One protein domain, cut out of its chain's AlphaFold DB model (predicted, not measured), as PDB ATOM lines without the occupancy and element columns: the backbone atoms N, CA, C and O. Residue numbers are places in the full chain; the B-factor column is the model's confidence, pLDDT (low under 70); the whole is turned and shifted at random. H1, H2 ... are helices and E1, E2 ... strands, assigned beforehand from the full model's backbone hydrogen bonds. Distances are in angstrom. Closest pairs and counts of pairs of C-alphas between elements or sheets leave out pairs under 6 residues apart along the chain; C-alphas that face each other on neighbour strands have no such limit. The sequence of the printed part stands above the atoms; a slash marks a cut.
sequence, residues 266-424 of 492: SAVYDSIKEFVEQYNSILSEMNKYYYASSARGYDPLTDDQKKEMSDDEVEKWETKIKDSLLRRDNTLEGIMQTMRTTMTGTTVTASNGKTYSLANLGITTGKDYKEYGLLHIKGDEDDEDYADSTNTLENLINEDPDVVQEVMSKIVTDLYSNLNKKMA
ATOM      1  N   SER A 266     -22.752 -19.433  18.730       85.62
ATOM      2  CA  SER A 266     -23.929 -18.929  18.015       85.62
ATOM      3  C   SER A 266     -23.548 -18.277  16.691       85.62
ATOM      4  O   SER A 266     -24.046 -18.688  15.648       85.62
ATOM      5  N   ALA A 267     -22.592 -17.345  16.695       88.06
ATOM      6  CA  ALA A 267     -22.186 -16.656  15.471       88.06
ATOM      7  C   ALA A 267     -21.603 -17.615  14.414       88.06
ATOM      8  O   ALA A 267     -21.818 -17.440  13.210       88.06
ATOM      9  N   VAL A 268     -20.869 -18.649  14.851       90.25
ATOM     10  CA  VAL A 268     -20.330 -19.685  13.952       90.25
ATOM     11  C   VAL A 268     -21.451 -20.551  13.380       90.25
ATOM     12  O   VAL A 268     -21.446 -20.823  12.178       90.25
ATOM     13  N   TYR A 269     -22.409 -20.967  14.214       93.69
ATOM     14  CA  TYR A 269     -23.572 -21.739  13.776       93.69
ATOM     15  C   TYR A 269     -24.390 -20.960  12.739       93.69
ATOM     16  O   TYR A 269     -24.620 -21.473  11.644       93.69
ATOM     17  N   ASP A 270     -24.721 -19.702  13.035       94.31
ATOM     18  CA  ASP A 270     -25.504 -18.829  12.156       94.31
ATOM     19  C   ASP A 270     -24.815 -18.621  10.801       94.31
ATOM     20  O   ASP A 270     -25.451 -18.718   9.754       94.31
ATOM     21  N   SER A 271     -23.489 -18.438  10.792       94.94
ATOM     22  CA  SER A 271     -22.716 -18.305   9.548       94.94
ATOM     23  C   SER A 271     -22.783 -19.566   8.673       94.94
ATOM     24  O   SER A 271     -22.826 -19.488   7.443       94.94
ATOM     25  N   ILE A 272     -22.769 -20.751   9.293       96.44
ATOM     26  CA  ILE A 272     -22.884 -22.029   8.579       96.44
ATOM     27  C   ILE A 272     -24.319 -22.239   8.087       96.44
ATOM     28  O   ILE A 272     -24.507 -22.709   6.961       96.44
ATOM     29  N   LYS A 273     -25.316 -21.866   8.895       95.88
ATOM     30  CA  LYS A 273     -26.730 -21.902   8.520       95.88
ATOM     31  C   LYS A 273     -27.012 -21.014   7.312       95.88
ATOM     32  O   LYS A 273     -27.528 -21.510   6.314       95.88
ATOM     33  N   GLU A 274     -26.559 -19.764   7.332       97.75
ATOM     34  CA  GLU A 274     -26.717 -18.837   6.207       97.75
ATOM     35  C   GLU A 274     -26.067 -19.387   4.923       97.75
ATOM     36  O   GLU A 274     -26.641 -19.320   3.834       97.75
ATOM     37  N   PHE A 275     -24.887 -20.007   5.030       97.25
ATOM     38  CA  PHE A 275     -24.258 -20.681   3.892       97.25
ATOM     39  C   PHE A 275     -25.131 -21.816   3.326       97.25
ATOM     40  O   PHE A 275     -25.268 -21.935   2.104       97.25
ATOM     41  N   VAL A 276     -25.718 -22.651   4.192       97.38
ATOM     42  CA  VAL A 276     -26.615 -23.745   3.786       97.38
ATOM     43  C   VAL A 276     -27.871 -23.197   3.104       97.38
ATOM     44  O   VAL A 276     -28.261 -23.710   2.053       97.38
ATOM     45  N   GLU A 277     -28.457 -22.119   3.622       97.00
ATOM     46  CA  GLU A 277     -29.607 -21.443   3.012       97.00
ATOM     47  C   GLU A 277     -29.281 -20.897   1.616       97.00
ATOM     48  O   GLU A 277     -30.019 -21.147   0.657       97.00
ATOM     49  N   GLN A 278     -28.144 -20.211   1.457       97.94
ATOM     50  CA  GLN A 278     -27.703 -19.698   0.156       97.94
ATOM     51  C   GLN A 278     -27.427 -20.833  -0.840       97.94
ATOM     52  O   GLN A 278     -27.838 -20.757  -2.003       97.94
ATOM     53  N   TYR A 279     -26.781 -21.914  -0.391       97.31
ATOM     54  CA  TYR A 279     -26.582 -23.121  -1.194       97.31
ATOM     55  C   TYR A 279     -27.921 -23.702  -1.669       97.31
ATOM     56  O   TYR A 279     -28.086 -23.981  -2.862       97.31
ATOM     57  N   ASN A 280     -28.876 -23.856  -0.749       96.75
ATOM     58  CA  ASN A 280     -30.192 -24.422  -1.022       96.75
ATOM     59  C   ASN A 280     -30.996 -23.562  -1.992       96.75
ATOM     60  O   ASN A 280     -31.591 -24.095  -2.926       96.75
ATOM     61  N   SER A 281     -30.975 -22.241  -1.810       97.88
ATOM     62  CA  SER A 281     -31.653 -21.285  -2.686       97.88
ATOM     63  C   SER A 281     -31.174 -21.419  -4.135       97.88
ATOM     64  O   SER A 281     -31.972 -21.674  -5.043       97.88
ATOM     65  N   ILE A 282     -29.854 -21.385  -4.347       95.94
ATOM     66  CA  ILE A 282     -29.251 -21.502  -5.680       95.94
ATOM     67  C   ILE A 282     -29.536 -22.882  -6.292       95.94
ATOM     68  O   ILE A 282     -29.916 -22.986  -7.462       95.94
ATOM     69  N   LEU A 283     -29.362 -23.962  -5.522       96.75
ATOM     70  CA  LEU A 283     -29.608 -25.316  -6.017       96.75
ATOM     71  C   LEU A 283     -31.087 -25.535  -6.363       96.75
ATOM     72  O   LEU A 283     -31.383 -26.144  -7.391       96.75
ATOM     73  N   SER A 284     -32.009 -25.006  -5.557       96.62
ATOM     74  CA  SER A 284     -33.453 -25.046  -5.805       96.62
ATOM     75  C   SER A 284     -33.824 -24.337  -7.109       96.62
ATOM     76  O   SER A 284     -34.524 -24.912  -7.947       96.62
ATOM     77  N   GLU A 285     -33.284 -23.139  -7.345       96.00
ATOM     78  CA  GLU A 285     -33.515 -22.405  -8.588       96.00
ATOM     79  C   GLU A 285     -32.993 -23.175  -9.814       96.00
ATOM     80  O   GLU A 285     -33.703 -23.337 -10.810       96.00
ATOM     81  N   MET A 286     -31.788 -23.745  -9.728       95.38
ATOM     82  CA  MET A 286     -31.257 -24.580 -10.809       95.38
ATOM     83  C   MET A 286     -32.095 -25.843 -11.039       95.38
ATOM     84  O   MET A 286     -32.367 -26.202 -12.189       95.38
ATOM     85  N   ASN A 287     -32.551 -26.501  -9.971       95.50
ATOM     86  CA  ASN A 287     -33.434 -27.662 -10.065       95.50
ATOM     87  C   ASN A 287     -34.763 -27.296 -10.744       95.50
ATOM     88  O   ASN A 287     -35.212 -28.040 -11.619       95.50
ATOM     89  N   LYS A 288     -35.361 -26.145 -10.399       95.31
ATOM     90  CA  LYS A 288     -36.601 -25.638 -11.010       95.31
ATOM     91  C   LYS A 288     -36.478 -25.570 -12.532       95.31
ATOM     92  O   LYS A 288     -37.330 -26.116 -13.233       95.31
ATOM     93  N   TYR A 289     -35.414 -24.955 -13.044       94.56
ATOM     94  CA  TYR A 289     -35.219 -24.821 -14.489       94.56
ATOM     95  C   TYR A 289     -34.791 -26.133 -15.159       94.56
ATOM     96  O   TYR A 289     -35.286 -26.475 -16.235       94.56
ATOM     97  N   TYR A 290     -33.919 -26.921 -14.525       95.69
ATOM     98  CA  TYR A 290     -33.446 -28.181 -15.099       95.69
ATOM     99  C   TYR A 290     -34.559 -29.234 -15.217       95.69
ATOM    100  O   TYR A 290     -34.663 -29.932 -16.236       95.69
ATOM    101  N   TYR A 291     -35.403 -29.348 -14.186       94.81
ATOM    102  CA  TYR A 291     -36.523 -30.289 -14.127       94.81
ATOM    103  C   TYR A 291     -37.844 -29.705 -14.641       94.81
ATOM    104  O   TYR A 291     -38.878 -30.370 -14.528       94.81
ATOM    105  N   ALA A 292     -37.822 -28.516 -15.251       95.00
ATOM    106  CA  ALA A 292     -39.006 -27.867 -15.794       95.00
ATOM    107  C   ALA A 292     -39.823 -28.791 -16.720       95.00
ATOM    108  O   ALA A 292     -39.314 -29.676 -17.427       95.00
ATOM    109  N   SER A 293     -41.138 -28.577 -16.726       93.56
ATOM    110  CA  SER A 293     -42.050 -29.312 -17.601       93.56
ATOM    111  C   SER A 293     -41.782 -28.971 -19.065       93.56
ATOM    112  O   SER A 293     -41.622 -27.807 -19.409       93.56
ATOM    113  N   SER A 294     -41.811 -29.976 -19.947       93.06
ATOM    114  CA  SER A 294     -41.532 -29.772 -21.374       93.06
ATOM    115  C   SER A 294     -42.465 -28.732 -22.007       93.06
ATOM    116  O   SER A 294     -43.678 -28.778 -21.788       93.06
ATOM    117  N   ALA A 295     -41.893 -27.846 -22.824       93.94
ATOM    118  CA  ALA A 295     -42.604 -26.934 -23.724       93.94
ATOM    119  C   ALA A 295     -42.795 -27.512 -25.141       93.94
ATOM    120  O   ALA A 295     -42.935 -26.779 -26.113       93.94
ATOM    121  N   ARG A 296     -42.775 -28.843 -25.305       92.12
ATOM    122  CA  ARG A 296     -42.986 -29.467 -26.619       92.12
ATOM    123  C   ARG A 296     -44.366 -29.085 -27.167       92.12
ATOM    124  O   ARG A 296     -45.367 -29.323 -26.498       92.12
ATOM    125  N   GLY A 297     -44.397 -28.558 -28.391       90.94
ATOM    126  CA  GLY A 297     -45.616 -28.053 -29.033       90.94
ATOM    127  C   GLY A 297     -45.883 -26.564 -28.797       90.94
ATOM    128  O   GLY A 297     -46.899 -26.072 -29.268       90.94
ATOM    129  N   TYR A 298     -44.985 -25.865 -28.096       92.00
ATOM    130  CA  TYR A 298     -45.008 -24.415 -27.930       92.00
ATOM    131  C   TYR A 298     -43.844 -23.819 -28.724       92.00
ATOM    132  O   TYR A 298     -42.697 -23.868 -28.280       92.00
ATOM    133  N   ASP A 299     -44.142 -23.284 -29.904       91.69
ATOM    134  CA  ASP A 299     -43.176 -22.550 -30.721       91.69
ATOM    135  C   ASP A 299     -43.259 -21.041 -30.423       91.69
ATOM    136  O   ASP A 299     -44.308 -20.570 -29.966       91.69
ATOM    137  N   PRO A 300     -42.183 -20.262 -30.656       90.88
ATOM    138  CA  PRO A 300     -42.244 -18.807 -30.563       90.88
ATOM    139  C   PRO A 300     -43.339 -18.243 -31.476       90.88
ATOM    140  O   PRO A 300     -43.353 -18.522 -32.675       90.88
ATOM    141  N   LEU A 301     -44.245 -17.450 -30.898       89.56
ATOM    142  CA  LEU A 301     -45.385 -16.888 -31.619       89.56
ATOM    143  C   LEU A 301     -44.933 -15.800 -32.598       89.56
ATOM    144  O   LEU A 301     -44.142 -14.922 -32.235       89.56
ATOM    145  N   THR A 302     -45.473 -15.831 -33.817       87.25
ATOM    146  CA  THR A 302     -45.353 -14.716 -34.764       87.25
ATOM    147  C   THR A 302     -46.211 -13.538 -34.318       87.25
ATOM    148  O   THR A 302     -47.162 -13.698 -33.553       87.25
ATOM    149  N   ASP A 303     -45.916 -12.348 -34.837       82.88
ATOM    150  CA  ASP A 303     -46.704 -11.151 -34.524       82.88
ATOM    151  C   ASP A 303     -48.186 -11.317 -34.894       82.88
ATOM    152  O   ASP A 303     -49.054 -10.817 -34.185       82.88
ATOM    153  N   ASP A 304     -48.492 -12.056 -35.962       84.69
ATOM    154  CA  ASP A 304     -49.874 -12.324 -36.368       84.69
ATOM    155  C   ASP A 304     -50.559 -13.325 -35.428       84.69
ATOM    156  O   ASP A 304     -51.683 -13.081 -35.002       84.69
ATOM    157  N   GLN A 305     -49.861 -14.384 -34.999       83.75
ATOM    158  CA  GLN A 305     -50.390 -15.317 -33.996       83.75
ATOM    159  C   GLN A 305     -50.644 -14.629 -32.650       83.75
ATOM    160  O   GLN A 305     -51.633 -14.924 -31.988       83.75
ATOM    161  N   LYS A 306     -49.780 -13.686 -32.253       86.12
ATOM    162  CA  LYS A 306     -49.970 -12.897 -31.028       86.12
ATOM    163  C   LYS A 306     -51.225 -12.030 -31.091       86.12
ATOM    164  O   LYS A 306     -51.930 -11.946 -30.099       86.12
ATOM    165  N   LYS A 307     -51.525 -11.424 -32.246       85.62
ATOM    166  CA  LYS A 307     -52.746 -10.618 -32.449       85.62
ATOM    167  C   LYS A 307     -54.031 -11.450 -32.414       85.62
ATOM    168  O   LYS A 307     -55.097 -10.903 -32.161       85.62
ATOM    169  N   GLU A 308     -53.935 -12.745 -32.705       90.44
ATOM    170  CA  GLU A 308     -55.061 -13.684 -32.678       90.44
ATOM    171  C   GLU A 308     -55.320 -14.282 -31.279       90.44
ATOM    172  O   GLU A 308     -56.310 -14.989 -31.094       90.44
ATOM    173  N   MET A 309     -54.457 -14.000 -30.295       86.81
ATOM    174  CA  MET A 309     -54.530 -14.505 -28.920       86.81
ATOM    175  C   MET A 309     -54.785 -13.366 -27.925       86.81
ATOM    176  O   MET A 309     -54.482 -12.208 -28.201       86.81
ATOM    177  N   SER A 310     -55.327 -13.683 -26.746       90.19
ATOM    178  CA  SER A 310     -55.383 -12.712 -25.643       90.19
ATOM    179  C   SER A 310     -54.012 -12.521 -24.980       90.19
ATOM    180  O   SER A 310     -53.182 -13.433 -24.994       90.19
ATOM    181  N   ASP A 311     -53.784 -11.367 -24.346       85.44
ATOM    182  CA  ASP A 311     -52.516 -11.056 -23.665       85.44
ATOM    183  C   ASP A 311     -52.139 -12.117 -22.616       85.44
ATOM    184  O   ASP A 311     -51.002 -12.589 -22.589       85.44
ATOM    185  N   ASP A 312     -53.110 -12.579 -21.821       88.44
ATOM    186  CA  ASP A 312     -52.924 -13.643 -20.828       88.44
ATOM    187  C   ASP A 312     -52.497 -14.980 -21.463       88.44
ATOM    188  O   ASP A 312     -51.741 -15.758 -20.873       88.44
ATOM    189  N   GLU A 313     -53.017 -15.301 -22.652       88.06
ATOM    190  CA  GLU A 313     -52.647 -16.516 -23.383       88.06
ATOM    191  C   GLU A 313     -51.243 -16.395 -23.973       88.06
ATOM    192  O   GLU A 313     -50.470 -17.351 -23.881       88.06
ATOM    193  N   VAL A 314     -50.895 -15.226 -24.520       88.69
ATOM    194  CA  VAL A 314     -49.541 -14.927 -25.004       88.69
ATOM    195  C   VAL A 314     -48.540 -15.023 -23.855       88.69
ATOM    196  O   VAL A 314     -47.524 -15.706 -23.992       88.69
ATOM    197  N   GLU A 315     -48.833 -14.422 -22.699       91.50
ATOM    198  CA  GLU A 315     -47.958 -14.467 -21.526       91.50
ATOM    199  C   GLU A 315     -47.754 -15.902 -21.033       91.50
ATOM    200  O   GLU A 315     -46.615 -16.328 -20.820       91.50
ATOM    201  N   LYS A 316     -48.828 -16.690 -20.904       92.00
ATOM    202  CA  LYS A 316     -48.730 -18.106 -20.509       92.00
ATOM    203  C   LYS A 316     -47.933 -18.924 -21.521       92.00
ATOM    204  O   LYS A 316     -47.132 -19.770 -21.117       92.00
ATOM    205  N   TRP A 317     -48.124 -18.675 -22.815       94.12
ATOM    206  CA  TRP A 317     -47.404 -19.360 -23.889       94.12
ATOM    207  C   TRP A 317     -45.908 -19.039 -23.857       94.12
ATOM    208  O   TRP A 317     -45.072 -19.944 -23.865       94.12
ATOM    209  N   GLU A 318     -45.554 -17.757 -23.756       88.12
ATOM    210  CA  GLU A 318     -44.162 -17.325 -23.659       88.12
ATOM    211  C   GLU A 318     -43.499 -17.809 -22.369       88.12
ATOM    212  O   GLU A 318     -42.361 -18.279 -22.409       88.12
ATOM    213  N   THR A 319     -44.200 -17.742 -21.236       92.06
ATOM    214  CA  THR A 319     -43.704 -18.233 -19.942       92.06
ATOM    215  C   THR A 319     -43.417 -19.727 -20.014       92.06
ATOM    216  O   THR A 319     -42.343 -20.169 -19.615       92.06
ATOM    217  N   LYS A 320     -44.310 -20.508 -20.635       91.50
ATOM    218  CA  LYS A 320     -44.114 -21.947 -20.832       91.50
ATOM    219  C   LYS A 320     -42.829 -22.265 -21.601       91.50
ATOM    220  O   LYS A 320     -42.133 -23.220 -21.250       91.50
ATOM    221  N   ILE A 321     -42.520 -21.480 -22.634       93.12
ATOM    222  CA  ILE A 321     -41.283 -21.615 -23.414       93.12
ATOM    223  C   ILE A 321     -40.075 -21.214 -22.559       93.12
ATOM    224  O   ILE A 321     -39.126 -21.993 -22.456       93.12
ATOM    225  N   LYS A 322     -40.130 -20.036 -21.918       91.06
ATOM    226  CA  LYS A 322     -39.043 -19.465 -21.103       91.06
ATOM    227  C   LYS A 322     -38.649 -20.386 -19.945       91.06
ATOM    228  O   LYS A 322     -37.468 -20.684 -19.782       91.06
ATOM    229  N   ASP A 323     -39.623 -20.933 -19.222       91.31
ATOM    230  CA  ASP A 323     -39.388 -21.851 -18.100       91.31
ATOM    231  C   ASP A 323     -38.703 -23.155 -18.526       91.31
ATOM    232  O   ASP A 323     -37.966 -23.763 -17.753       91.31
ATOM    233  N   SER A 324     -38.929 -23.603 -19.766       94.81
ATOM    234  CA  SER A 324     -38.349 -24.841 -20.292       94.81
ATOM    235  C   SER A 324     -36.997 -24.633 -20.990       94.81
ATOM    236  O   SER A 324     -36.455 -25.616 -21.503       94.81
ATOM    237  N   LEU A 325     -36.441 -23.413 -21.031       91.81
ATOM    238  CA  LEU A 325     -35.214 -23.114 -21.789       91.81
ATOM    239  C   LEU A 325     -34.004 -23.927 -21.322       91.81
ATOM    240  O   LEU A 325     -33.263 -24.448 -22.151       91.81
ATOM    241  N   LEU A 326     -33.821 -24.073 -20.008       93.69
ATOM    242  CA  LEU A 326     -32.698 -24.822 -19.423       93.69
ATOM    243  C   LEU A 326     -33.083 -26.253 -19.028       93.69
ATOM    244  O   LEU A 326     -32.346 -26.946 -18.319       93.69
ATOM    245  N   ARG A 327     -34.249 -26.720 -19.485       95.62
ATOM    246  CA  ARG A 327     -34.735 -28.062 -19.186       95.62
ATOM    247  C   ARG A 327     -33.751 -29.093 -19.730       95.62
ATOM    248  O   ARG A 327     -33.565 -29.194 -20.941       95.62
ATOM    249  N   ARG A 328     -33.231 -29.950 -18.847       95.25
ATOM    250  CA  ARG A 328     -32.217 -30.966 -19.188       95.25
ATOM    251  C   ARG A 328     -30.946 -30.377 -19.816       95.25
ATOM    252  O   ARG A 328     -30.294 -31.060 -20.601       95.25
ATOM    253  N   ASP A 329     -30.592 -29.138 -19.481       93.56
ATOM    254  CA  ASP A 329     -29.328 -28.560 -19.929       93.56
ATOM    255  C   ASP A 329     -28.133 -29.285 -19.282       93.56
ATOM    256  O   ASP A 329     -28.047 -29.416 -18.060       93.56
ATOM    257  N   ASN A 330     -27.201 -29.756 -20.114       91.88
ATOM    258  CA  ASN A 330     -26.042 -30.531 -19.661       91.88
ATOM    259  C   ASN A 330     -25.063 -29.693 -18.826       91.88
ATOM    260  O   ASN A 330     -24.345 -30.236 -17.982       91.88
ATOM    261  N   THR A 331     -24.990 -28.382 -19.068       90.50
ATOM    262  CA  THR A 331     -24.074 -27.502 -18.338       90.50
ATOM    263  C   THR A 331     -24.615 -27.220 -16.946       90.50
ATOM    264  O   THR A 331     -23.887 -27.372 -15.963       90.50
ATOM    265  N   LEU A 332     -25.913 -26.927 -16.860       93.19
ATOM    266  CA  LEU A 332     -26.647 -26.791 -15.608       93.19
ATOM    267  C   LEU A 332     -26.578 -28.082 -14.785       93.19
ATOM    268  O   LEU A 332     -26.251 -28.040 -13.600       93.19
ATOM    269  N   GLU A 333     -26.776 -29.246 -15.416       94.88
ATOM    270  CA  GLU A 333     -26.571 -30.544 -14.764       94.88
ATOM    271  C   GLU A 333     -25.159 -30.673 -14.194       94.88
ATOM    272  O   GLU A 333     -24.989 -31.028 -13.029       94.88
ATOM    273  N   GLY A 334     -24.139 -30.353 -14.994       93.81
ATOM    274  CA  GLY A 334     -22.745 -30.430 -14.577       93.81
ATOM    275  C   GLY A 334     -22.427 -29.552 -13.364       93.81
ATOM    276  O   GLY A 334     -21.644 -29.967 -12.502       93.81
ATOM    277  N   ILE A 335     -23.037 -28.369 -13.266       93.88
ATOM    278  CA  ILE A 335     -22.875 -27.454 -12.126       93.88
ATOM    279  C   ILE A 335     -23.569 -28.009 -10.891       93.88
ATOM    280  O   ILE A 335     -22.914 -28.175  -9.862       93.88
ATOM    281  N   MET A 336     -24.841 -28.392 -11.004       95.56
ATOM    282  CA  MET A 336     -25.580 -28.994  -9.893       95.56
ATOM    283  C   MET A 336     -24.887 -30.258  -9.368       95.56
ATOM    284  O   MET A 336     -24.776 -30.451  -8.159       95.56
ATOM    285  N   GLN A 337     -24.359 -31.109 -10.256       95.81
ATOM    286  CA  GLN A 337     -23.587 -32.286  -9.849       95.81
ATOM    287  C   GLN A 337     -22.280 -31.912  -9.150       95.81
ATOM    288  O   GLN A 337     -21.899 -32.576  -8.188       95.81
ATOM    289  N   THR A 338     -21.601 -30.854  -9.602       96.06
ATOM    290  CA  THR A 338     -20.384 -30.348  -8.948       96.06
ATOM    291  C   THR A 338     -20.702 -29.844  -7.542       96.06
ATOM    292  O   THR A 338     -19.992 -30.199  -6.602       96.06
ATOM    293  N   MET A 339     -21.793 -29.089  -7.383       96.38
ATOM    294  CA  MET A 339     -22.275 -28.619  -6.082       96.38
ATOM    295  C   MET A 339     -22.591 -29.782  -5.147       96.38
ATOM    296  O   MET A 339     -22.022 -29.854  -4.059       96.38
ATOM    297  N   ARG A 340     -23.434 -30.727  -5.580       95.69
ATOM    298  CA  ARG A 340     -23.802 -31.904  -4.781       95.69
ATOM    299  C   ARG A 340     -22.586 -32.735  -4.396       95.69
ATOM    300  O   ARG A 340     -22.343 -32.953  -3.219       95.69
ATOM    301  N   THR A 341     -21.780 -33.134  -5.379       95.56
ATOM    302  CA  THR A 341     -20.624 -34.015  -5.150       95.56
ATOM    303  C   THR A 341     -19.582 -33.357  -4.254       95.56
ATOM    304  O   THR A 341     -18.975 -34.039  -3.437       95.56
ATOM    305  N   THR A 342     -19.375 -32.040  -4.369       96.81
ATOM    306  CA  THR A 342     -18.416 -31.351  -3.498       96.81
ATOM    307  C   THR A 342     -18.938 -31.270  -2.065       96.81
ATOM    308  O   THR A 342     -18.186 -31.575  -1.145       96.81
ATOM    309  N   MET A 343     -20.218 -30.947  -1.857       95.75
ATOM    310  CA  MET A 343     -20.796 -30.887  -0.509       95.75
ATOM    311  C   MET A 343     -20.864 -32.262   0.162       95.75
ATOM    312  O   MET A 343     -20.448 -32.413   1.306       95.75
ATOM    313  N   THR A 344     -21.333 -33.292  -0.545       92.94
ATOM    314  CA  THR A 344     -21.552 -34.618   0.056       92.94
ATOM    315  C   THR A 344     -20.325 -35.527   0.002       92.94
ATOM    316  O   THR A 344     -20.269 -36.514   0.729       92.94
ATOM    317  N   GLY A 345     -19.374 -35.258  -0.895       92.94
ATOM    318  CA  GLY A 345     -18.235 -36.137  -1.175       92.94
ATOM    319  C   GLY A 345     -16.895 -35.664  -0.617       92.94
ATOM    320  O   GLY A 345     -15.940 -36.440  -0.625       92.94
ATOM    321  N   THR A 346     -16.794 -34.422  -0.137       94.94
ATOM    322  CA  THR A 346     -15.542 -33.909   0.435       94.94
ATOM    323  C   THR A 346     -15.345 -34.423   1.856       94.94
ATOM    324  O   THR A 346     -16.218 -34.286   2.712       94.94
ATOM    325  N   THR A 347     -14.161 -34.976   2.114       96.56
ATOM    326  CA  THR A 347     -13.722 -35.385   3.450       96.56
ATOM    327  C   THR A 347     -12.457 -34.639   3.850       96.56
ATOM    328  O   THR A 347     -11.552 -34.475   3.029       96.56
ATOM    329  N   VAL A 348     -12.358 -34.246   5.116       96.19
ATOM    330  CA  VAL A 348     -11.267 -33.434   5.662       96.19
ATOM    331  C   VAL A 348     -10.679 -34.136   6.876       96.19
ATOM    332  O   VAL A 348     -11.398 -34.427   7.826       96.19
ATOM    333  N   THR A 349      -9.377 -34.419   6.858       96.81
ATOM    334  CA  THR A 349      -8.660 -34.861   8.063       96.81
ATOM    335  C   THR A 349      -8.249 -33.629   8.853       96.81
ATOM    336  O   THR A 349      -7.378 -32.889   8.401       96.81
ATOM    337  N   ALA A 350      -8.906 -33.408   9.990       93.94
ATOM    338  CA  ALA A 350      -8.682 -32.245  10.841       93.94
ATOM    339  C   ALA A 350      -7.432 -32.413  11.721       93.94
ATOM    340  O   ALA A 350      -6.863 -33.507  11.827       93.94
ATOM    341  N   SER A 351      -7.025 -31.338  12.390       91.31
ATOM    342  CA  SER A 351      -5.872 -31.284  13.301       91.31
ATOM    343  C   SER A 351      -5.926 -32.304  14.447       91.31
ATOM    344  O   SER A 351      -4.884 -32.792  14.888       91.31
ATOM    345  N   ASN A 352      -7.122 -32.733  14.862       90.62
ATOM    346  CA  ASN A 352      -7.318 -33.819  15.834       90.62
ATOM    347  C   ASN A 352      -7.089 -35.241  15.263       90.62
ATOM    348  O   ASN A 352      -7.296 -36.235  15.964       90.62
ATOM    349  N   GLY A 353      -6.687 -35.363  13.994       92.88
ATOM    350  CA  GLY A 353      -6.363 -36.622  13.320       92.88
ATOM    351  C   GLY A 353      -7.570 -37.442  12.852       92.88
ATOM    352  O   GLY A 353      -7.381 -38.517  12.279       92.88
ATOM    353  N   LYS A 354      -8.801 -36.965  13.069       95.56
ATOM    354  CA  LYS A 354     -10.030 -37.614  12.590       95.56
ATOM    355  C   LYS A 354     -10.450 -37.043  11.237       95.56
ATOM    356  O   LYS A 354     -10.196 -35.882  10.925       95.56
ATOM    357  N   THR A 355     -11.117 -37.870  10.438       97.06
ATOM    358  CA  THR A 355     -11.685 -37.465   9.148       97.06
ATOM    359  C   THR A 355     -13.161 -37.116   9.304       97.06
ATOM    360  O   THR A 355     -13.937 -37.924   9.811       97.06
ATOM    361  N   TYR A 356     -13.536 -35.933   8.828       97.12
ATOM    362  CA  TYR A 356     -14.885 -35.378   8.874       97.12
ATOM    363  C   TYR A 356     -15.428 -35.111   7.469       97.12
ATOM    364  O   TYR A 356     -14.681 -34.954   6.507       97.12
ATOM    365  N   SER A 357     -16.746 -35.030   7.373       96.56
ATOM    366  CA  SER A 357     -17.546 -34.599   6.225       96.56
ATOM    367  C   SER A 357     -18.729 -33.778   6.749       96.56
ATOM    368  O   SER A 357     -18.984 -33.801   7.956       96.56
ATOM    369  N   LEU A 358     -19.502 -33.122   5.875       96.56
ATOM    370  CA  LEU A 358     -20.731 -32.418   6.285       96.56
ATOM    371  C   LEU A 358     -21.668 -33.306   7.120       96.56
ATOM    372  O   LEU A 358     -22.192 -32.872   8.143       96.56
ATOM    373  N   ALA A 359     -21.788 -34.589   6.764       95.69
ATOM    374  CA  ALA A 359     -22.627 -35.528   7.500       95.69
ATOM    375  C   ALA A 359     -22.146 -35.756   8.944       95.69
ATOM    376  O   ALA A 359     -22.968 -35.961   9.837       95.69
ATOM    377  N   ASN A 360     -20.830 -35.702   9.194       95.81
ATOM    378  CA  ASN A 360     -20.278 -35.782  10.551       95.81
ATOM    379  C   ASN A 360     -20.601 -34.534  11.380       95.81
ATOM    380  O   ASN A 360     -20.722 -34.650  12.593       95.81
ATOM    381  N   LEU A 361     -20.769 -33.381  10.726       96.19
ATOM    382  CA  LEU A 361     -21.210 -32.126  11.338       96.19
ATOM    383  C   LEU A 361     -22.736 -32.077  11.533       96.19
ATOM    384  O   LEU A 361     -23.247 -31.114  12.076       96.19
ATOM    385  N   GLY A 362     -23.488 -33.097  11.106       95.81
ATOM    386  CA  GLY A 362     -24.952 -33.083  11.165       95.81
ATOM    387  C   GLY A 362     -25.629 -32.368   9.996       95.81
ATOM    388  O   GLY A 362     -26.852 -32.258  10.004       95.81
ATOM    389  N   ILE A 363     -24.869 -31.956   8.979       97.38
ATOM    390  CA  ILE A 363     -25.384 -31.363   7.742       97.38
ATOM    391  C   ILE A 363     -25.580 -32.490   6.724       97.38
ATOM    392  O   ILE A 363     -24.626 -33.135   6.284       97.38
ATOM    393  N   THR A 364     -26.829 -32.778   6.374       94.88
ATOM    394  CA  THR A 364     -27.203 -33.943   5.556       94.88
ATOM    395  C   THR A 364     -28.133 -33.559   4.419       94.88
ATOM    396  O   THR A 364     -28.721 -32.493   4.449       94.88
ATOM    397  N   THR A 365     -28.294 -34.415   3.416       94.25
ATOM    398  CA  THR A 365     -29.388 -34.248   2.449       94.25
ATOM    399  C   THR A 365     -30.702 -34.737   3.044       94.25
ATOM    400  O   THR A 365     -30.686 -35.664   3.866       94.25
ATOM    401  N   GLY A 366     -31.821 -34.160   2.608       86.88
ATOM    402  CA  GLY A 366     -33.131 -34.549   3.106       86.88
ATOM    403  C   GLY A 366     -33.568 -35.957   2.686       86.88
ATOM    404  O   GLY A 366     -32.875 -36.678   1.952       86.88
ATOM    405  N   LYS A 367     -34.713 -36.396   3.220       85.56
ATOM    406  CA  LYS A 367     -35.252 -37.752   2.993       85.56
ATOM    407  C   LYS A 367     -35.953 -37.871   1.639       85.56
ATOM    408  O   LYS A 367     -36.018 -38.978   1.095       85.56
ATOM    409  N   ASP A 368     -36.491 -36.771   1.109       88.81
ATOM    410  CA  ASP A 368     -37.157 -36.769  -0.188       88.81
ATOM    411  C   ASP A 368     -36.128 -36.640  -1.317       88.81
ATOM    412  O   ASP A 368     -35.428 -35.643  -1.476       88.81
ATOM    413  N   TYR A 369     -36.074 -37.648  -2.185       86.00
ATOM    414  CA  TYR A 369     -35.220 -37.613  -3.371       86.00
ATOM    415  C   TYR A 369     -35.568 -36.452  -4.324       86.00
ATOM    416  O   TYR A 369     -34.750 -36.098  -5.181       86.00
ATOM    417  N   LYS A 370     -36.772 -35.877  -4.208       88.62
ATOM    418  CA  LYS A 370     -37.238 -34.724  -4.992       88.62
ATOM    419  C   LYS A 370     -36.698 -33.385  -4.508       88.62
ATOM    420  O   LYS A 370     -36.881 -32.393  -5.202       88.62
ATOM    421  N   GLU A 371     -35.997 -33.345  -3.384       90.38
ATOM    422  CA  GLU A 371     -35.228 -32.162  -2.998       90.38
ATOM    423  C   GLU A 371     -33.944 -32.047  -3.821       90.38
ATOM    424  O   GLU A 371     -33.289 -31.014  -3.832       90.38
ATOM    425  N   TYR A 372     -33.569 -33.093  -4.567       92.94
ATOM    426  CA  TYR A 372     -32.478 -33.034  -5.537       92.94
ATOM    427  C   TYR A 372     -31.147 -32.517  -4.952       92.94
ATOM    428  O   TYR A 372     -30.339 -31.916  -5.672       92.94
ATOM    429  N   GLY A 373     -30.899 -32.815  -3.672       93.38
ATOM    430  CA  GLY A 373     -29.645 -32.540  -2.974       93.38
ATOM    431  C   GLY A 373     -29.611 -31.265  -2.133       93.38
ATOM    432  O   GLY A 373     -28.503 -30.819  -1.844       93.38
ATOM    433  N   LEU A 374     -30.762 -30.694  -1.751       96.62
ATOM    434  CA  LEU A 374     -30.801 -29.685  -0.686       96.62
ATOM    435  C   LEU A 374     -30.193 -30.243   0.610       96.62
ATOM    436  O   LEU A 374     -30.250 -31.450   0.876       96.62
ATOM    437  N   LEU A 375     -29.558 -29.358   1.369       97.12
ATOM    438  CA  LEU A 375     -28.899 -29.640   2.635       97.12
ATOM    439  C   LEU A 375     -29.784 -29.209   3.805       97.12
ATOM    440  O   LEU A 375     -30.440 -28.179   3.752       97.12
ATOM    441  N   HIS A 376     -29.737 -29.989   4.872       96.81
ATOM    442  CA  HIS A 376     -30.516 -29.834   6.091       96.81
ATOM    443  C   HIS A 376     -29.574 -29.942   7.280       96.81
ATOM    444  O   HIS A 376     -28.699 -30.823   7.306       96.81
ATOM    445  N   ILE A 377     -29.749 -29.064   8.261       97.50
ATOM    446  CA  ILE A 377     -28.982 -29.079   9.503       97.50
ATOM    447  C   ILE A 377     -29.828 -29.794  10.554       97.50
ATOM    448  O   ILE A 377     -30.946 -29.398  10.862       97.50
ATOM    449  N   LYS A 378     -29.310 -30.892  11.105       96.81
ATOM    450  CA  LYS A 378     -30.000 -31.608  12.184       96.81
ATOM    451  C   LYS A 378     -30.158 -30.709  13.405       96.81
ATOM    452  O   LYS A 378     -29.161 -30.160  13.859       96.81
ATOM    453  N   GLY A 379     -31.364 -30.661  13.965       94.12
ATOM    454  CA  GLY A 379     -31.681 -29.857  15.142       94.12
ATOM    455  C   GLY A 379     -31.842 -28.367  14.852       94.12
ATOM    456  O   GLY A 379     -31.846 -27.585  15.797       94.12
ATOM    457  N   ASP A 380     -31.945 -27.974  13.579       94.81
ATOM    458  CA  ASP A 380     -32.316 -26.613  13.205       94.81
ATOM    459  C   ASP A 380     -33.815 -26.394  13.425       94.81
ATOM    460  O   ASP A 380     -34.642 -27.141  12.904       94.81
ATOM    461  N   GLU A 381     -34.162 -25.378  14.212       91.31
ATOM    462  CA  GLU A 381     -35.544 -25.084  14.605       91.31
ATOM    463  C   GLU A 381     -36.412 -24.623  13.424       91.31
ATOM    464  O   GLU A 381     -37.630 -24.800  13.458       91.31
ATOM    465  N   ASP A 382     -35.792 -24.083  12.370       91.50
ATOM    466  CA  ASP A 382     -36.488 -23.620  11.164       91.50
ATOM    467  C   ASP A 382     -36.712 -24.739  10.125       91.50
ATOM    468  O   ASP A 382     -37.359 -24.520   9.099       91.50
ATOM    469  N   ASP A 383     -36.201 -25.948  10.383       90.81
ATOM    470  CA  ASP A 383     -36.335 -27.115   9.511       90.81
ATOM    471  C   ASP A 383     -37.250 -28.166  10.155       90.81
ATOM    472  O   ASP A 383     -36.809 -29.014  10.935       90.81
ATOM    473  N   GLU A 384     -38.543 -28.131   9.817       89.25
ATOM    474  CA  GLU A 384     -39.572 -28.993  10.426       89.25
ATOM    475  C   GLU A 384     -39.226 -30.495  10.380       89.25
ATOM    476  O   GLU A 384     -39.561 -31.240  11.303       89.25
ATOM    477  N   ASP A 385     -38.528 -30.959   9.338       89.06
ATOM    478  CA  ASP A 385     -38.191 -32.376   9.160       89.06
ATOM    479  C   ASP A 385     -37.014 -32.842  10.033       89.06
ATOM    480  O   ASP A 385     -36.791 -34.058  10.203       89.06
ATOM    481  N   TYR A 386     -36.256 -31.884  10.576       92.56
ATOM    482  CA  TYR A 386     -34.998 -32.101  11.281       92.56
ATOM    483  C   TYR A 386     -34.909 -31.425  12.657       92.56
ATOM    484  O   TYR A 386     -33.987 -31.780  13.398       92.56
ATOM    485  N   ALA A 387     -35.866 -30.577  13.042       92.31
ATOM    486  CA  ALA A 387     -35.903 -29.852  14.314       92.31
ATOM    487  C   ALA A 387     -35.810 -30.769  15.548       92.31
ATOM    488  O   ALA A 387     -35.073 -30.485  16.488       92.31
ATOM    489  N   ASP A 388     -36.469 -31.932  15.520       93.12
ATOM    490  CA  ASP A 388     -36.434 -32.911  16.622       93.12
ATOM    491  C   ASP A 388     -35.117 -33.718  16.696       93.12
ATOM    492  O   ASP A 388     -34.926 -34.558  17.586       93.12
ATOM    493  N   SER A 389     -34.204 -33.533  15.738       94.00
ATOM    494  CA  SER A 389     -32.913 -34.225  15.733       94.00
ATOM    495  C   SER A 389     -31.934 -33.577  16.710       94.00
ATOM    496  O   SER A 389     -31.952 -32.379  16.949       94.00
ATOM    497  N   THR A 390     -30.992 -34.359  17.240       94.69
ATOM    498  CA  THR A 390     -29.876 -33.792  18.009       94.69
ATOM    499  C   THR A 390     -29.055 -32.839  17.138       94.69
ATOM    500  O   THR A 390     -28.582 -33.255  16.075       94.69
ATOM    501  N   ASN A 391     -28.835 -31.610  17.620       95.31
ATOM    502  CA  ASN A 391     -28.018 -30.617  16.928       95.31
ATOM    503  C   ASN A 391     -26.523 -30.949  17.021       95.31
ATOM    504  O   ASN A 391     -25.792 -30.491  17.897       95.31
ATOM    505  N   THR A 392     -26.066 -31.829  16.130       95.31
ATOM    506  CA  THR A 392     -24.663 -32.255  16.071       95.31
ATOM    507  C   THR A 392     -23.731 -31.097  15.729       95.31
ATOM    508  O   THR A 392     -22.603 -31.086  16.217       95.31
ATOM    509  N   LEU A 393     -24.185 -30.141  14.912       95.88
ATOM    510  CA  LEU A 393     -23.366 -29.008  14.496       95.88
ATOM    511  C   LEU A 393     -23.075 -28.108  15.694       95.88
ATOM    512  O   LEU A 393     -21.914 -27.863  16.003       95.88
ATOM    513  N   GLU A 394     -24.119 -27.684  16.401       94.00
ATOM    514  CA  GLU A 394     -23.998 -26.844  17.591       94.00
ATOM    515  C   GLU A 394     -23.187 -27.536  18.694       94.00
ATOM    516  O   GLU A 394     -22.291 -26.929  19.282       94.00
ATOM    517  N   ASN A 395     -23.421 -28.833  18.928       93.81
ATOM    518  CA  ASN A 395     -22.621 -29.611  19.875       93.81
ATOM    519  C   ASN A 395     -21.134 -29.610  19.496       93.81
ATOM    520  O   ASN A 395     -20.286 -29.380  20.354       93.81
ATOM    521  N   LEU A 396     -20.805 -29.827  18.219       93.31
ATOM    522  CA  LEU A 396     -19.414 -29.875  17.773       93.31
ATOM    523  C   LEU A 396     -18.745 -28.495  17.797       93.31
ATOM    524  O   LEU A 396     -17.568 -28.416  18.127       93.31
ATOM    525  N   ILE A 397     -19.477 -27.414  17.508       94.19
ATOM    526  CA  ILE A 397     -18.967 -26.040  17.646       94.19
ATOM    527  C   ILE A 397     -18.633 -25.743  19.113       94.19
ATOM    528  O   ILE A 397     -17.592 -25.157  19.398       94.19
ATOM    529  N   ASN A 398     -19.485 -26.174  20.044       91.25
ATOM    530  CA  ASN A 398     -19.249 -25.997  21.476       91.25
ATOM    531  C   ASN A 398     -18.082 -26.850  22.006       91.25
ATOM    532  O   ASN A 398     -17.414 -26.445  22.956       91.25
ATOM    533  N   GLU A 399     -17.845 -28.028  21.423       91.06
ATOM    534  CA  GLU A 399     -16.770 -28.940  21.832       91.06
ATOM    535  C   GLU A 399     -15.407 -28.600  21.206       91.06
ATOM    536  O   GLU A 399     -14.396 -28.603  21.911       91.06
ATOM    537  N   ASP A 400     -15.363 -28.357  19.893       90.69
ATOM    538  CA  ASP A 400     -14.133 -28.202  19.105       90.69
ATOM    539  C   ASP A 400     -14.365 -27.275  17.882       90.69
ATOM    540  O   ASP A 400     -14.480 -27.732  16.735       90.69
ATOM    541  N   PRO A 401     -14.471 -25.951  18.107       89.50
ATOM    542  CA  PRO A 401     -14.799 -24.983  17.057       89.50
ATOM    543  C   PRO A 401     -13.706 -24.866  15.988       89.50
ATOM    544  O   PRO A 401     -14.020 -24.628  14.819       89.50
ATOM    545  N   ASP A 402     -12.442 -25.091  16.356       89.44
ATOM    546  CA  ASP A 402     -11.309 -25.069  15.425       89.44
ATOM    547  C   ASP A 402     -11.461 -26.171  14.363       89.44
ATOM    548  O   ASP A 402     -11.260 -25.939  13.168       89.44
ATOM    549  N   VAL A 403     -11.913 -27.363  14.764       92.62
ATOM    550  CA  VAL A 403     -12.188 -28.465  13.832       92.62
ATOM    551  C   VAL A 403     -13.358 -28.146  12.910       92.62
ATOM    552  O   VAL A 403     -13.274 -28.426  11.712       92.62
ATOM    553  N   VAL A 404     -14.435 -27.537  13.418       94.94
ATOM    554  CA  VAL A 404     -15.557 -27.106  12.565       94.94
ATOM    555  C   VAL A 404     -15.074 -26.097  11.524       94.94
ATOM    556  O   VAL A 404     -15.380 -26.243  10.337       94.94
ATOM    557  N   GLN A 405     -14.258 -25.125  11.941       92.50
ATOM    558  CA  GLN A 405     -13.673 -24.131  11.049       92.50
ATOM    559  C   GLN A 405     -12.798 -24.778   9.967       92.50
ATOM    560  O   GLN A 405     -12.965 -24.458   8.788       92.50
ATOM    561  N   GLU A 406     -11.886 -25.685  10.329       94.31
ATOM    562  CA  GLU A 406     -11.016 -26.390   9.378       94.31
ATOM    563  C   GLU A 406     -11.828 -27.163   8.328       94.31
ATOM    564  O   GLU A 406     -11.571 -27.062   7.121       94.31
ATOM    565  N   VAL A 407     -12.833 -27.916   8.786       96.19
ATOM    566  CA  VAL A 407     -13.673 -28.762   7.931       96.19
ATOM    567  C   VAL A 407     -14.501 -27.907   6.977       96.19
ATOM    568  O   VAL A 407     -14.435 -28.110   5.760       96.19
ATOM    569  N   MET A 408     -15.229 -26.919   7.500       96.44
ATOM    570  CA  MET A 408     -16.072 -26.042   6.685       96.44
ATOM    571  C   MET A 408     -15.244 -25.212   5.707       96.44
ATOM    572  O   MET A 408     -15.574 -25.160   4.521       96.44
ATOM    573  N   SER A 409     -14.114 -24.647   6.147       95.25
ATOM    574  CA  SER A 409     -13.233 -23.854   5.280       95.25
ATOM    575  C   SER A 409     -12.742 -24.664   4.085       95.25
ATOM    576  O   SER A 409     -12.753 -24.173   2.954       95.25
ATOM    577  N   LYS A 410     -12.341 -25.923   4.299       96.44
ATOM    578  CA  LYS A 410     -11.872 -26.787   3.211       96.44
ATOM    579  C   LYS A 410     -12.996 -27.157   2.243       96.44
ATOM    580  O   LYS A 410     -12.783 -27.082   1.034       96.44
ATOM    581  N   ILE A 411     -14.175 -27.515   2.752       96.88
ATOM    582  CA  ILE A 411     -15.339 -27.894   1.932       96.88
ATOM    583  C   ILE A 411     -15.812 -26.713   1.074       96.88
ATOM    584  O   ILE A 411     -16.001 -26.861  -0.135       96.88
ATOM    585  N   VAL A 412     -15.937 -25.525   1.670       96.38
ATOM    586  CA  VAL A 412     -16.333 -24.300   0.960       96.38
ATOM    587  C   VAL A 412     -15.265 -23.886  -0.058       96.38
ATOM    588  O   VAL A 412     -15.593 -23.543  -1.194       96.38
ATOM    589  N   THR A 413     -13.978 -23.991   0.292       96.88
ATOM    590  CA  THR A 413     -12.875 -23.707  -0.644       96.88
ATOM    591  C   THR A 413     -12.880 -24.664  -1.835       96.88
ATOM    592  O   THR A 413     -12.669 -24.237  -2.974       96.88
ATOM    593  N   ASP A 414     -13.147 -25.952  -1.609       97.31
ATOM    594  CA  ASP A 414     -13.251 -26.935  -2.688       97.31
ATOM    595  C   ASP A 414     -14.451 -26.650  -3.587       97.31
ATOM    596  O   ASP A 414     -14.317 -26.722  -4.811       97.31
ATOM    597  N   LEU A 415     -15.597 -26.266  -3.013       96.88
ATOM    598  CA  LEU A 415     -16.775 -25.861  -3.782       96.88
ATOM    599  C   LEU A 415     -16.452 -24.675  -4.676       96.88
ATOM    600  O   LEU A 415     -16.638 -24.748  -5.891       96.88
ATOM    601  N   TYR A 416     -15.901 -23.618  -4.082       95.56
ATOM    602  CA  TYR A 416     -15.483 -22.427  -4.799       95.56
ATOM    603  C   TYR A 416     -14.490 -22.767  -5.918       95.56
ATOM    604  O   TYR A 416     -14.663 -22.339  -7.061       95.56
ATOM    605  N   SER A 417     -13.470 -23.580  -5.632       96.31
ATOM    606  CA  SER A 417     -12.466 -23.990  -6.618       96.31
ATOM    607  C   SER A 417     -13.081 -24.797  -7.763       96.31
ATOM    608  O   SER A 417     -12.782 -24.549  -8.933       96.31
ATOM    609  N   ASN A 418     -13.950 -25.757  -7.453       95.94
ATOM    610  CA  ASN A 418     -14.557 -26.637  -8.446       95.94
ATOM    611  C   ASN A 418     -15.560 -25.892  -9.334       95.94
ATOM    612  O   ASN A 418     -15.563 -26.105 -10.548       95.94
ATOM    613  N   LEU A 419     -16.343 -24.970  -8.767       94.06
ATOM    614  CA  LEU A 419     -17.219 -24.085  -9.535       94.06
ATOM    615  C   LEU A 419     -16.413 -23.139 -10.433       94.06
ATOM    616  O   LEU A 419     -16.702 -23.040 -11.624       94.06
ATOM    617  N   ASN A 420     -15.342 -22.523  -9.925       92.81
ATOM    618  CA  ASN A 420     -14.472 -21.675 -10.747       92.81
ATOM    619  C   ASN A 420     -13.815 -22.440 -11.900       92.81
ATOM    620  O   ASN A 420     -13.721 -21.920 -13.007       92.81
ATOM    621  N   LYS A 421     -13.406 -23.696 -11.681       92.88
ATOM    622  CA  LYS A 421     -12.905 -24.558 -12.765       92.88
ATOM    623  C   LYS A 421     -13.978 -24.828 -13.820       92.88
ATOM    624  O   LYS A 421     -13.653 -24.867 -15.002       92.88
ATOM    625  N   LYS A 422     -15.241 -25.010 -13.415       89.31
ATOM    626  CA  LYS A 422     -16.371 -25.184 -14.345       89.31
ATOM    627  C   LYS A 422     -16.689 -23.918 -15.135       89.31
ATOM    628  O   LYS A 422     -17.085 -24.035 -16.287       89.31
ATOM    629  N   MET A 423     -16.466 -22.748 -14.544       90.00
ATOM    630  CA  MET A 423     -16.699 -21.439 -15.162       90.00
ATOM    631  C   MET A 423     -15.425 -20.810 -15.750       90.00
ATOM    632  O   MET A 423     -15.364 -19.602 -15.991       90.00
ATOM    633  N   ALA A 424     -14.369 -21.600 -15.953       91.25
ATOM    634  CA  ALA A 424     -13.144 -21.115 -16.570       91.25
ATOM    635  C   ALA A 424     -13.388 -20.751 -18.044       91.25
ATOM    636  O   ALA A 424     -14.178 -21.394 -18.737       91.25
TER     637      ALA A 424
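Overview. This is residues 266 to 424 of the 492 residues of the protein "FliD_C domain-containing protein" of Clostridium sp. OM07-10AC (UniProt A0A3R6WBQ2). Three long helices, H1, H4 and H7, run side by side with H4 touching both others, while H2 and H3 form an arm beyond the last residues of H1. The small hairpin E1 and E2 packs on H1 through E2, and H6 packs on the first residues of H1. The printed part has 159 residues in the order H1 H2 H3 H4 H5 E1 E2 H6 H7, the strands antiparallel; it is mostly helix and loose, with a radius of gyration of the C-alphas of 20.6 A and spans of 70 by 37 by 25 A.

Arrangement. H1, residues 266 to 290, touches the hub H4, residues 330 to 345, with residues 283 to 290 alone, at a shallow tilt of 29 degrees, opposite ways; the closest C-alphas are Leu 283 and Met 336, 6.7 A. H2, residues 303 to 307, and H3, residues 311 to 323, are close but not clearly touching, at 6.4 A between C-alphas 306 and 314. H4 touches H7, residues 401 to 422, at 18 degrees, a shallow tilt, opposite ways, with C-alphas 342 and 415 closest at 5.7 A. H5, residues 358 to 361, touches H6, residues 392 to 399, with C-alphas 361 and 393 closest at 4.9 A. In the hairpin of E1, residues 363 to 365, and E2, residues 375 to 377, N 364 and O 376 are 2.9 A apart. Every O i to N i+4 pair is within hydrogen-bond range in H1, H2, H3, H4, H6 and H7; H5 is too short for one.

Along the chain. H1 starts at C-alpha 266 (-23.929, -18.929, 18.015) and is 35.7 A long; H3 is 17.9 A and H4 20.8 A. H7, 31.4 A, ends at C-alpha 422 (-16.371, -25.184, -14.345).

Size, cuts and confidence. The farthest C-alphas, Glu 308 and Asn 352, are 71.0 A apart. The printed part has no cut; H1 to H2, H4 to H5 and E2 to H6 are long links. No printed residue is under 70 in pLDDT.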